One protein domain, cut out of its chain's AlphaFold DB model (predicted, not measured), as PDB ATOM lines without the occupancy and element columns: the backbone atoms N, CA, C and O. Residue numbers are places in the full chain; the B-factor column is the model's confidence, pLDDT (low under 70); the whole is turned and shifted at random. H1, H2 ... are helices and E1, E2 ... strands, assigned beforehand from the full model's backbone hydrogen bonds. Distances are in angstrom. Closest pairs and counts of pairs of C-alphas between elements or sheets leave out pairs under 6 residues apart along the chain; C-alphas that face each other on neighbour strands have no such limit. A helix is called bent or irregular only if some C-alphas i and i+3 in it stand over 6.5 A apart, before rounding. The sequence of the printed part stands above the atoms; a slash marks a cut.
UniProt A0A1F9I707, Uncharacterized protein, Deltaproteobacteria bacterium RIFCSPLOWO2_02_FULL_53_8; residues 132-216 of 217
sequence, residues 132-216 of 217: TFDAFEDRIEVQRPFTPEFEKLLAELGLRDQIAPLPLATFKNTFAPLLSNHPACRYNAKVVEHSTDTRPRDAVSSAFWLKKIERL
ATOM      1  N   THR A 132      44.997  17.482  76.603       94.81
ATOM      2  CA  THR A 132      46.371  17.213  77.015       94.81
ATOM      3  C   THR A 132      46.552  15.706  77.116       94.81
ATOM      4  O   THR A 132      45.777  15.035  77.796       94.81
ATOM      5  N   PHE A 133      47.562  15.188  76.427       95.25
ATOM      6  CA  PHE A 133      47.909  13.775  76.418       95.25
ATOM      7  C   PHE A 133      49.192  13.544  77.217       95.25
ATOM      8  O   PHE A 133      50.214  14.168  76.926       95.25
ATOM      9  N   ASP A 134      49.147  12.634  78.181       95.12
ATOM     10  CA  ASP A 134      50.331  12.060  78.810       95.12
ATOM     11  C   ASP A 134      50.837  10.910  77.942       95.12
ATOM     12  O   ASP A 134      50.124   9.943  77.662       95.12
ATOM     13  N   ALA A 135      52.066  11.046  77.465       94.31
ATOM     14  CA  ALA A 135      52.679  10.142  76.514       94.31
ATOM     15  C   ALA A 135      53.761   9.305  77.211       94.31
ATOM     16  O   ALA A 135      54.839   9.810  77.539       94.31
ATOM     17  N   PHE A 136      53.456   8.025  77.426       94.12
ATOM     18  CA  PHE A 136      54.366   7.006  77.954       94.12
ATOM     19  C   PHE A 136      54.899   6.137  76.813       94.12
ATOM     20  O   PHE A 136      54.365   6.158  75.708       94.12
ATOM     21  N   GLU A 137      55.936   5.343  77.076       92.56
ATOM     22  CA  GLU A 137      56.593   4.518  76.053       92.56
ATOM     23  C   GLU A 137      55.643   3.523  75.356       92.56
ATOM     24  O   GLU A 137      55.757   3.288  74.154       92.56
ATOM     25  N   ASP A 138      54.675   2.966  76.087       92.75
ATOM     26  CA  ASP A 138      53.764   1.924  75.607       92.75
ATOM     27  C   ASP A 138      52.314   2.395  75.401       92.75
ATOM     28  O   ASP A 138      51.542   1.743  74.685       92.75
ATOM     29  N   ARG A 139      51.929   3.534  75.988       94.06
ATOM     30  CA  ARG A 139      50.542   4.014  76.020       94.06
ATOM     31  C   ARG A 139      50.425   5.535  76.049       94.06
ATOM     32  O   ARG A 139      51.345   6.251  76.432       94.06
ATOM     33  N   ILE A 140      49.248   6.016  75.672       95.44
ATOM     34  CA  ILE A 140      48.849   7.420  75.725       95.44
ATOM     35  C   ILE A 140      47.617   7.535  76.615       95.44
ATOM     36  O   ILE A 140      46.631   6.818  76.430       95.44
ATOM     37  N   GLU A 141      47.664   8.463  77.558       94.88
ATOM     38  CA  GLU A 141      46.579   8.759  78.486       94.88
ATOM     39  C   GLU A 141      46.075  10.179  78.248       94.88
ATOM     40  O   GLU A 141      46.845  11.079  77.919       94.88
ATOM     41  N   VAL A 142      44.768  10.397  78.380       93.38
ATOM     42  CA  VAL A 142      44.196  11.744  78.283       93.38
ATOM     43  C   VAL A 142      44.019  12.308  79.682       93.38
ATOM     44  O   VAL A 142      43.341  11.696  80.511       93.38
ATOM     45  N   GLN A 143      44.581  13.489  79.932       91.19
ATOM     46  CA  GLN A 143      44.423  14.167  81.214       91.19
ATOM     47  C   GLN A 143      42.967  14.558  81.456       91.19
ATOM     48  O   GLN A 143      42.273  15.058  80.567       91.19
ATOM     49  N   ARG A 144      42.523  14.350  82.696       87.31
ATOM     50  CA  ARG A 144      41.220  14.793  83.194       87.31
ATOM     51  C   ARG A 144      41.395  16.043  84.071       87.31
ATOM     52  O   ARG A 144      42.425  16.153  84.737       87.31
ATOM     53  N   PRO A 145      40.399  16.945  84.138       88.25
ATOM     54  CA  PRO A 145      39.104  16.899  83.448       88.25
ATOM     55  C   PRO A 145      39.205  17.222  81.949       88.25
ATOM     56  O   PRO A 145      40.130  17.904  81.514       88.25
ATOM     57  N   PHE A 146      38.247  16.728  81.161       88.75
ATOM     58  CA  PHE A 146      38.170  17.044  79.734       88.75
ATOM     59  C   PHE A 146      37.671  18.472  79.512       88.75
ATOM     60  O   PHE A 146      36.878  19.001  80.291       88.75
ATOM     61  N   THR A 147      38.129  19.097  78.427       90.06
ATOM     62  CA  THR A 147      37.544  20.365  77.982       90.06
ATOM     63  C   THR A 147      36.158  20.108  77.373       90.06
ATOM     64  O   THR A 147      35.941  19.038  76.790       90.06
ATOM     65  N   PRO A 148      35.220  21.069  77.444       90.50
ATOM     66  CA  PRO A 148      33.904  20.929  76.816       90.50
ATOM     67  C   PRO A 148      33.984  20.637  75.311       90.50
ATOM     68  O   PRO A 148      33.163  19.902  74.762       90.50
ATOM     69  N   GLU A 149      34.980  21.203  74.629       90.00
ATOM     70  CA  GLU A 149      35.230  20.985  73.206       90.00
ATOM     71  C   GLU A 149      35.676  19.548  72.933       90.00
ATOM     72  O   GLU A 149      35.237  18.942  71.955       90.00
ATOM     73  N   PHE A 150      36.503  18.979  73.811       92.75
ATOM     74  CA  PHE A 150      36.917  17.588  73.692       92.75
ATOM     75  C   PHE A 150      35.764  16.631  73.985       92.75
ATOM     76  O   PHE A 150      35.556  15.703  73.219       92.75
ATOM     77  N   GLU A 151      34.935  16.876  75.001       92.06
ATOM     78  CA  GLU A 151      33.762  16.026  75.266       92.06
ATOM     79  C   GLU A 151      32.762  15.985  74.103       92.06
ATOM     80  O   GLU A 151      32.160  14.938  73.835       92.06
ATOM     81  N   LYS A 152      32.586  17.114  73.404       91.25
ATOM     82  CA  LYS A 152      31.788  17.181  72.171       91.25
ATOM     83  C   LYS A 152      32.424  16.350  71.064       91.25
ATOM     84  O   LYS A 152      31.747  15.494  70.505       91.25
ATOM     85  N   LEU A 153      33.725  16.522  70.834       91.62
ATOM     86  CA  LEU A 153      34.474  15.743  69.849       91.62
ATOM     87  C   LEU A 153      34.369  14.232  70.113       91.62
ATOM     88  O   LEU A 153      34.170  13.442  69.196       91.62
ATOM     89  N   LEU A 154      34.444  13.806  71.372       92.12
ATOM     90  CA  LEU A 154      34.284  12.396  71.731       92.12
ATOM     91  C   LEU A 154      32.864  11.886  71.536       92.12
ATOM     92  O   LEU A 154      32.686  10.722  71.184       92.12
ATOM     93  N   ALA A 155      31.859  12.729  71.768       91.19
ATOM     94  CA  ALA A 155      30.470  12.392  71.480       91.19
ATOM     95  C   ALA A 155      30.264  12.176  69.975       91.19
ATOM     96  O   ALA A 155      29.676  11.175  69.580       91.19
ATOM     97  N   GLU A 156      30.803  13.079  69.153       90.38
ATOM     98  CA  GLU A 156      30.737  13.020  67.688       90.38
ATOM     99  C   GLU A 156      31.422  11.769  67.126       90.38
ATOM    100  O   GLU A 156      30.948  11.182  66.156       90.38
ATOM    101  N   LEU A 157      32.510  11.329  67.761       88.75
ATOM    102  CA  LEU A 157      33.243  10.123  67.372       88.75
ATOM    103  C   LEU A 157      32.684   8.829  67.991       88.75
ATOM    104  O   LEU A 157      33.165   7.748  67.660       88.75
ATOM    105  N   GLY A 158      31.700   8.909  68.895       90.38
ATOM    106  CA  GLY A 158      31.180   7.743  69.621       90.38
ATOM    107  C   GLY A 158      32.178   7.130  70.617       90.38
ATOM    108  O   GLY A 158      32.119   5.936  70.898       90.38
ATOM    109  N   LEU A 159      33.106   7.937  71.145       88.56
ATOM    110  CA  LEU A 159      34.248   7.508  71.968       88.56
ATOM    111  C   LEU A 159      34.147   7.884  73.454       88.56
ATOM    112  O   LEU A 159      35.111   7.674  74.189       88.56
ATOM    113  N   ARG A 160      33.019   8.442  73.915       80.69
ATOM    114  CA  ARG A 160      32.868   8.962  75.293       80.69
ATOM    115  C   ARG A 160      33.336   7.994  76.384       80.69
ATOM    116  O   ARG A 160      34.038   8.417  77.295       80.69
ATOM    117  N   ASP A 161      33.012   6.713  76.244       77.88
ATOM    118  CA  ASP A 161      33.299   5.695  77.263       77.88
ATOM    119  C   ASP A 161      34.600   4.917  77.003       77.88
ATOM    120  O   ASP A 161      34.991   4.064  77.796       77.88
ATOM    121  N   GLN A 162      35.293   5.205  75.896       75.19
ATOM    122  CA  GLN A 162      36.448   4.429  75.424       75.19
ATOM    123  C   GLN A 162      37.796   5.095  75.728       75.19
ATOM    124  O   GLN A 162      38.841   4.619  75.283       75.19
ATOM    125  N   ILE A 163      37.801   6.182  76.509       75.69
ATOM    126  CA  ILE A 163      39.037   6.861  76.916       75.69
ATOM    127  C   ILE A 163      39.596   6.232  78.184       75.69
ATOM    128  O   ILE A 163      39.500   6.767  79.294       75.69
ATOM    129  N   ALA A 164      40.177   5.061  77.976       79.38
ATOM    130  CA  ALA A 164      41.150   4.449  78.863       79.38
ATOM    131  C   ALA A 164      42.570   4.801  78.372       79.38
ATOM    132  O   ALA A 164      42.714   5.379  77.293       79.38
ATOM    133  N   PRO A 165      43.631   4.460  79.118       88.69
ATOM    134  CA  PRO A 165      44.979   4.433  78.564       88.69
ATOM    135  C   PRO A 165      45.006   3.611  77.270       88.69
ATOM    136  O   PRO A 165      44.648   2.431  77.265       88.69
ATOM    137  N   LEU A 166      45.391   4.240  76.159       92.00
ATOM    138  CA  LEU A 166      45.382   3.613  74.840       92.00
ATOM    139  C   LEU A 166      46.802   3.210  74.443       92.00
ATOM    140  O   LEU A 166      47.687   4.067  74.421       92.00
ATOM    141  N   PRO A 167      47.038   1.952  74.040       94.38
ATOM    142  CA  PRO A 167      48.277   1.580  73.367       94.38
ATOM    143  C   PRO A 167      48.503   2.425  72.107       94.38
ATOM    144  O   PRO A 167      47.543   2.821  71.441       94.38
ATOM    145  N   LEU A 168      49.764   2.651  71.722       91.38
ATOM    146  CA  LEU A 168      50.110   3.561  70.613       91.38
ATOM    147  C   LEU A 168      49.401   3.230  69.286       91.38
ATOM    148  O   LEU A 168      48.965   4.125  68.562       91.38
ATOM    149  N   ALA A 169      49.280   1.939  68.960       89.38
ATOM    150  CA  ALA A 169      48.592   1.484  67.752       89.38
ATOM    151  C   ALA A 169      47.074   1.707  67.843       89.38
ATOM    152  O   ALA A 169      46.455   2.178  66.887       89.38
ATOM    153  N   THR A 170      46.489   1.422  69.008       91.50
ATOM    154  CA  THR A 170      45.065   1.637  69.273       91.50
ATOM    155  C   THR A 170      44.725   3.116  69.183       91.50
ATOM    156  O   THR A 170      43.762   3.458  68.510       91.50
ATOM    157  N   PHE A 171      45.560   3.999  69.739       93.25
ATOM    158  CA  PHE A 171      45.364   5.448  69.674       93.25
ATOM    159  C   PHE A 171      45.172   5.946  68.234       93.25
ATOM    160  O   PHE A 171      44.208   6.656  67.944       93.25
ATOM    161  N   LYS A 172      46.059   5.536  67.316       89.12
ATOM    162  CA  LYS A 172      45.977   5.937  65.902       89.12
ATOM    163  C   LYS A 172      44.658   5.508  65.267       89.12
ATOM    164  O   LYS A 172      44.050   6.296  64.554       89.12
ATOM    165  N   ASN A 173      44.209   4.288  65.546       90.56
ATOM    166  CA  ASN A 173      42.970   3.754  64.986       90.56
ATOM    167  C   ASN A 173      41.732   4.407  65.610       90.56
ATOM    168  O   ASN A 173      40.803   4.757  64.888       90.56
ATOM    169  N   THR A 174      41.742   4.628  66.925       91.44
ATOM    170  CA  THR A 174      40.661   5.285  67.667       91.44
ATOM    171  C   THR A 174      40.405   6.696  67.144       91.44
ATOM    172  O   THR A 174      39.255   7.071  66.938       91.44
ATOM    173  N   PHE A 175      41.461   7.467  66.869       92.00
ATOM    174  CA  PHE A 175      41.336   8.842  66.375       92.00
ATOM    175  C   PHE A 175      41.460   8.979  64.849       92.00
ATOM    176  O   PHE A 175      41.347  10.089  64.336       92.00
ATOM    177  N   ALA A 176      41.624   7.891  64.091       88.00
ATOM    178  CA  ALA A 176      41.629   7.944  62.624       88.00
ATOM    179  C   ALA A 176      40.356   8.587  62.027       88.00
ATOM    180  O   ALA A 176      40.497   9.407  61.113       88.00
ATOM    181  N   PRO A 177      39.133   8.317  62.541       91.06
ATOM    182  CA  PRO A 177      37.914   8.932  62.012       91.06
ATOM    183  C   PRO A 177      37.894  10.459  62.130       91.06
ATOM    184  O   PRO A 177      37.237  11.116  61.328       91.06
ATOM    185  N   LEU A 178      38.661  11.048  63.055       89.81
ATOM    186  CA  LEU A 178      38.775  12.502  63.202       89.81
ATOM    187  C   LEU A 178      39.288  13.167  61.916       89.81
ATOM    188  O   LEU A 178      38.811  14.236  61.542       89.81
ATOM    189  N   LEU A 179      40.216  12.520  61.204       85.06
ATOM    190  CA  LEU A 179      40.763  13.040  59.947       85.06
ATOM    191  C   LEU A 179      39.769  12.949  58.784       85.06
ATOM    192  O   LEU A 179      39.835  13.770  57.868       85.06
ATOM    193  N   SER A 180      38.874  11.960  58.822       85.19
ATOM    194  CA  SER A 180      37.826  11.759  57.819       85.19
ATOM    195  C   SER A 180      36.621  12.667  58.063       85.19
ATOM    196  O   SER A 180      36.071  13.206  57.109       85.19
ATOM    197  N   ASN A 181      36.249  12.880  59.331       87.06
ATOM    198  CA  ASN A 181      35.133  13.743  59.728       87.06
ATOM    199  C   ASN A 181      35.494  15.230  59.623       87.06
ATOM    200  O   ASN A 181      34.642  16.055  59.301       87.06
ATOM    201  N   HIS A 182      36.769  15.574  59.831       88.19
ATOM    202  CA  HIS A 182      37.272  16.943  59.729       88.19
ATOM    203  C   HIS A 182      38.425  17.034  58.717       88.19
ATOM    204  O   HIS A 182      39.572  17.305  59.075       88.19
ATOM    205  N   PRO A 183      38.163  16.846  57.411       82.44
ATOM    206  CA  PRO A 183      39.216  16.829  56.404       82.44
ATOM    207  C   PRO A 183      39.799  18.219  56.123       82.44
ATOM    208  O   PRO A 183      40.876  18.298  55.540       82.44
ATOM    209  N   ALA A 184      39.149  19.309  56.531       78.56
ATOM    210  CA  ALA A 184      39.624  20.672  56.280       78.56
ATOM    211  C   ALA A 184      40.440  21.270  57.439       78.56
ATOM    212  O   ALA A 184      41.095  22.289  57.252       78.56
ATOM    213  N   CYS A 185      40.430  20.654  58.625       84.94
ATOM    214  CA  CYS A 185      41.053  21.213  59.824       84.94
ATOM    215  C   CYS A 185      41.661  20.117  60.715       84.94
ATOM    216  O   CYS A 185      41.516  18.927  60.448       84.94
ATOM    217  N   ARG A 186      42.388  20.506  61.762       88.06
ATOM    218  CA  ARG A 186      42.874  19.604  62.818       88.06
ATOM    219  C   ARG A 186      42.728  20.261  64.185       88.06
ATOM    220  O   ARG A 186      42.892  21.470  64.316       88.06
ATOM    221  N   TYR A 187      42.433  19.481  65.217       92.00
ATOM    222  CA  TYR A 187      42.343  20.002  66.582       92.00
ATOM    223  C   TYR A 187      43.730  20.139  67.213       92.00
ATOM    224  O   TYR A 187      44.608  19.312  66.965       92.00
ATOM    225  N   ASN A 188      43.931  21.167  68.044       92.00
ATOM    226  CA  ASN A 188      45.200  21.349  68.751       92.00
ATOM    227  C   ASN A 188      45.213  20.553  70.052       92.00
ATOM    228  O   ASN A 188      44.251  20.577  70.815       92.00
ATOM    229  N   ALA A 189      46.339  19.930  70.347       93.75
ATOM    230  CA  ALA A 189      46.592  19.186  71.560       93.75
ATOM    231  C   ALA A 189      47.905  19.632  72.214       93.75
ATOM    232  O   ALA A 189      48.806  20.188  71.570       93.75
ATOM    233  N   LYS A 190      48.006  19.359  73.510       94.19
ATOM    234  CA  LYS A 190      49.252  19.397  74.273       94.19
ATOM    235  C   LYS A 190      49.708  17.964  74.528       94.19
ATOM    236  O   LYS A 190      48.878  17.098  74.788       94.19
ATOM    237  N   VAL A 191      51.014  17.727  74.483       94.94
ATOM    238  CA  VAL A 191      51.617  16.445  74.868       94.94
ATOM    239  C   VAL A 191      52.592  16.671  76.017       94.94
ATOM    240  O   VAL A 191      53.397  17.603  75.979       94.94
ATOM    241  N   VAL A 192      52.509  15.820  77.032       95.12
ATOM    242  CA  VAL A 192      53.470  15.715  78.131       95.12
ATOM    243  C   VAL A 192      54.216  14.395  77.949       95.12
ATOM    244  O   VAL A 192      53.634  13.321  78.071       95.12
ATOM    245  N   GLU A 193      55.489  14.468  77.573       93.19
ATOM    246  CA  GLU A 193      56.368  13.318  77.363       93.19
ATOM    247  C   GLU A 193      56.930  12.847  78.717       93.19
ATOM    248  O   GLU A 193      57.630  13.600  79.404       93.19
ATOM    249  N   HIS A 194      56.637  11.592  79.079       92.56
ATOM    250  CA  HIS A 194      57.177  10.894  80.261       92.56
ATOM    251  C   HIS A 194      58.348   9.959  79.913       92.56
ATOM    252  O   HIS A 194      58.907   9.296  80.780       92.56
ATOM    253  N   SER A 195      58.706   9.880  78.631       88.44
ATOM    254  CA  SER A 195      59.810   9.079  78.105       88.44
ATOM    255  C   SER A 195      60.591   9.881  77.063       88.44
ATOM    256  O   SER A 195      60.090  10.854  76.496       88.44
ATOM    257  N   THR A 196      61.834   9.477  76.801       87.81
ATOM    258  CA  THR A 196      62.645  10.010  75.696       87.81
ATOM    259  C   THR A 196      62.233   9.442  74.337       87.81
ATOM    260  O   THR A 196      62.652   9.972  73.305       87.81
ATOM    261  N   ASP A 197      61.407   8.394  74.330       89.12
ATOM    262  CA  ASP A 197      60.838   7.808  73.125       89.12
ATOM    263  C   ASP A 197      59.861   8.775  72.438       89.12
ATOM    264  O   ASP A 197      58.936   9.307  73.049       89.12
ATOM    265  N   THR A 198      60.055   8.989  71.137       90.75
ATOM    266  CA  THR A 198      59.238   9.902  70.331       90.75
ATOM    267  C   THR A 198      58.037   9.223  69.677       90.75
ATOM    268  O   THR A 198      57.128   9.926  69.234       90.75
ATOM    269  N   ARG A 199      57.975   7.882  69.632       93.50
ATOM    270  CA  ARG A 199      56.843   7.143  69.034       93.50
ATOM    271  C   ARG A 199      55.478   7.551  69.612       93.50
ATOM    272  O   ARG A 199      54.541   7.695  68.822       93.50
ATOM    273  N   PRO A 200      55.332   7.785  70.930       92.25
ATOM    274  CA  PRO A 200      54.072   8.244  71.512       92.25
ATOM    275  C   PRO A 200      53.653   9.625  71.002       92.25
ATOM    276  O   PRO A 200      52.506   9.823  70.599       92.25
ATOM    277  N   ARG A 201      54.599  10.567  70.922       92.56
ATOM    278  CA  ARG A 201      54.360  11.894  70.338       92.56
ATOM    279  C   ARG A 201      53.899  11.782  68.888       92.56
ATOM    280  O   ARG A 201      52.947  12.457  68.495       92.56
ATOM    281  N   ASP A 202      54.549  10.924  68.109       90.94
ATOM    282  CA  ASP A 202      54.235  10.738  66.692       90.94
ATOM    283  C   ASP A 202      52.868  10.057  66.488       90.94
ATOM    284  O   ASP A 202      52.183  10.275  65.486       90.94
ATOM    285  N   ALA A 203      52.422   9.249  67.454       92.19
ATOM    286  CA  ALA A 203      51.061   8.727  67.469       92.19
ATOM    287  C   ALA A 203      50.028   9.837  67.721       92.19
ATOM    288  O   ALA A 203      49.043   9.903  66.982       92.19
ATOM    289  N   VAL A 204      50.272  10.761  68.657       92.44
ATOM    290  CA  VAL A 204      49.369  11.906  68.883       92.44
ATOM    291  C   VAL A 204      49.348  12.857  67.681       92.44
ATOM    292  O   VAL A 204      48.272  13.258  67.229       92.44
ATOM    293  N   SER A 205      50.512  13.170  67.101       90.81
ATOM    294  CA  SER A 205      50.622  14.085  65.952       90.81
ATOM    295  C   SER A 205      49.976  13.554  64.665       90.81
ATOM    296  O   SER A 205      49.690  14.318  63.737       90.81
ATOM    297  N   SER A 206      49.700  12.246  64.601       89.25
ATOM    298  CA  SER A 206      48.989  11.649  63.469       89.25
ATOM    299  C   SER A 206      47.550  12.167  63.339       89.25
ATOM    300  O   SER A 206      47.074  12.343  62.216       89.25
ATOM    301  N   ALA A 207      46.896  12.486  64.461       89.44
ATOM    302  CA  ALA A 207      45.517  12.972  64.509       89.44
ATOM    303  C   ALA A 207      45.407  14.458  64.905       89.44
ATOM    304  O   ALA A 207      44.529  15.159  64.399       89.44
ATOM    305  N   PHE A 208      46.309  14.961  65.753       91.88
ATOM    306  CA  PHE A 208      46.222  16.300  66.349       91.88
ATOM    307  C   PHE A 208      47.401  17.206  65.977       91.88
ATOM    308  O   PHE A 208      48.497  16.743  65.668       91.88
ATOM    309  N   TRP A 209      47.196  18.521  66.077       89.94
ATOM    310  CA  TRP A 209      48.280  19.503  66.054       89.94
ATOM    311  C   TRP A 209      48.908  19.665  67.428       89.94
ATOM    312  O   TRP A 209      48.234  20.056  68.374       89.94
ATOM    313  N   LEU A 210      50.212  19.430  67.544       89.38
ATOM    314  CA  LEU A 210      50.918  19.595  68.811       89.38
ATOM    315  C   LEU A 210      51.332  21.056  69.000       89.38
ATOM    316  O   LEU A 210      52.323  21.499  68.425       89.38
ATOM    317  N   LYS A 211      50.585  21.810  69.814       82.88
ATOM    318  CA  LYS A 211      50.923  23.215  70.117       82.88
ATOM    319  C   LYS A 211      51.935  23.371  71.242       82.88
ATOM    320  O   LYS A 211      52.643  24.372  71.296       82.88
ATOM    321  N   LYS A 212      51.978  22.411  72.162       80.00
ATOM    322  CA  LYS A 212      52.896  22.431  73.298       80.00
ATOM    323  C   LYS A 212      53.364  21.016  73.597       80.00
ATOM    324  O   LYS A 212      52.541  20.109  73.703       80.00
ATOM    325  N   ILE A 213      54.676  20.860  73.728       84.31
ATOM    326  CA  ILE A 213      55.331  19.618  74.133       84.31
ATOM    327  C   ILE A 213      56.110  19.940  75.405       84.31
ATOM    328  O   ILE A 213      56.968  20.822  75.400       84.31
ATOM    329  N   GLU A 214      55.778  19.270  76.499       87.31
ATOM    330  CA  GLU A 214      56.502  19.362  77.768       87.31
ATOM    331  C   GLU A 214      57.203  18.032  78.027       87.31
ATOM    332  O   GLU A 214      56.602  16.984  77.837       87.31
ATOM    333  N   ARG A 215      58.465  18.070  78.457       82.50
ATOM    334  CA  ARG A 215      59.188  16.884  78.934       82.50
ATOM    335  C   ARG A 215      59.300  16.959  80.441       82.50
ATOM    336  O   ARG A 215      59.849  17.939  80.950       82.50
ATOM    337  N   LEU A 216      58.819  15.932  81.128       77.25
ATOM    338  CA  LEU A 216      59.116  15.756  82.543       77.25
ATOM    339  C   LEU A 216      60.516  15.135  82.642       77.25
ATOM    340  O   LEU A 216      60.799  14.129  81.994       77.25
TER     341      LEU A 216
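AT A GLANCE: This is residues 132 to 216 of the 217 residues of an uncharacterized protein of Deltaproteobacteria bacterium RIFCSPLOWO2_02_FULL_53_8 (UniProt A0A1F9I707). A small twisted sheet of four strands forms a wall with H3 packed along one face of it, and H2 runs side by side with H3, its first residues at the E2 edge of the sheet. H1 sits off the sheet, near H2, towards one end of the longest axis. The printed part has 85 residues, with three named helices and four named strands in the order E1, E2, H1, H2, E3, H3, E4. The sheet runs E2, E1, E3, E4 and is mixed, and the class is mixed, helices and strands. The whole is compact and rounded, with a radius of gyration of the C-alphas of 12.0 A and spans of 33 by 25 by 22 A.

IN THESE COORDINATES: Find C-alpha 132 at (46.371, 17.213, 77.015), where E1, residues 132 to 135, begins and runs 9.5 A. E2, residues 139 to 142, covers 10.3 A, and H1, residues 148 to 156, covers 12.5 A. Look next at C-alpha 168 at (50.110, 3.561, 70.613), from which H2, residues 168 to 181, runs 21.1 A. H2 is irregular: C-alphas 174 and 177 are 7.3 A apart. E3, residues 188 to 193, spans 16.2 A; H3, residues 199 to 207, spans 13.5 A; E4, residues 209 to 215, spans 17.1 A and ends at (59.188, 16.884, 78.934).

HOW THE PARTS SIT: Begin with the sheet, which is only just strongly twisted, its C-alphas up to 4.4 A off the best plane. E1 and E2 form a hairpin, antiparallel, with N 134 and O 141 within hydrogen-bond range at 2.8 A. E1 and E3 are parallel, with N 135 and O 192 at 2.8 A. E3 and E4 are parallel, with N 189 and O 209 at 2.7 A. E3, H3 and E4 form a strand-helix-strand unit, two parallel neighbour strands with a helix between, and its crossover is right-handed. H3 is on the sheet, over E1 at a height of 7.6 A, and runs along the strands at 21 degrees to E1 on the local plane. H2 and H3 make two layers with the sheet, helices on one face of it. They touch at a shallow tilt of 14 degrees, the same way, and their closest C-alphas, those of Lys 172 and Ala 203, are 6.0 A apart. The closest C-alphas of H2 and E2 are those of Leu 168 and Arg 139, 5.4 A apart. Just before H2, residues 166 to 167 pair antiparallel with residues 139 to 140 of E2. H1 is not on the sheet, and H1 and H2 are near each other. Every O i to N i+4 pair is within hydrogen-bond range in H1, against 6 of 10 in H2 and 4 of 5 in H3.

THE WHOLE: Look for the two C-alphas farthest apart at Asn 181 and Leu 216, 33.2 A. The printed part has no cut. The link from H1 to H2, 11 residues, is long. The mean pLDDT of the printed part is 89.5, and no printed residue is under 70.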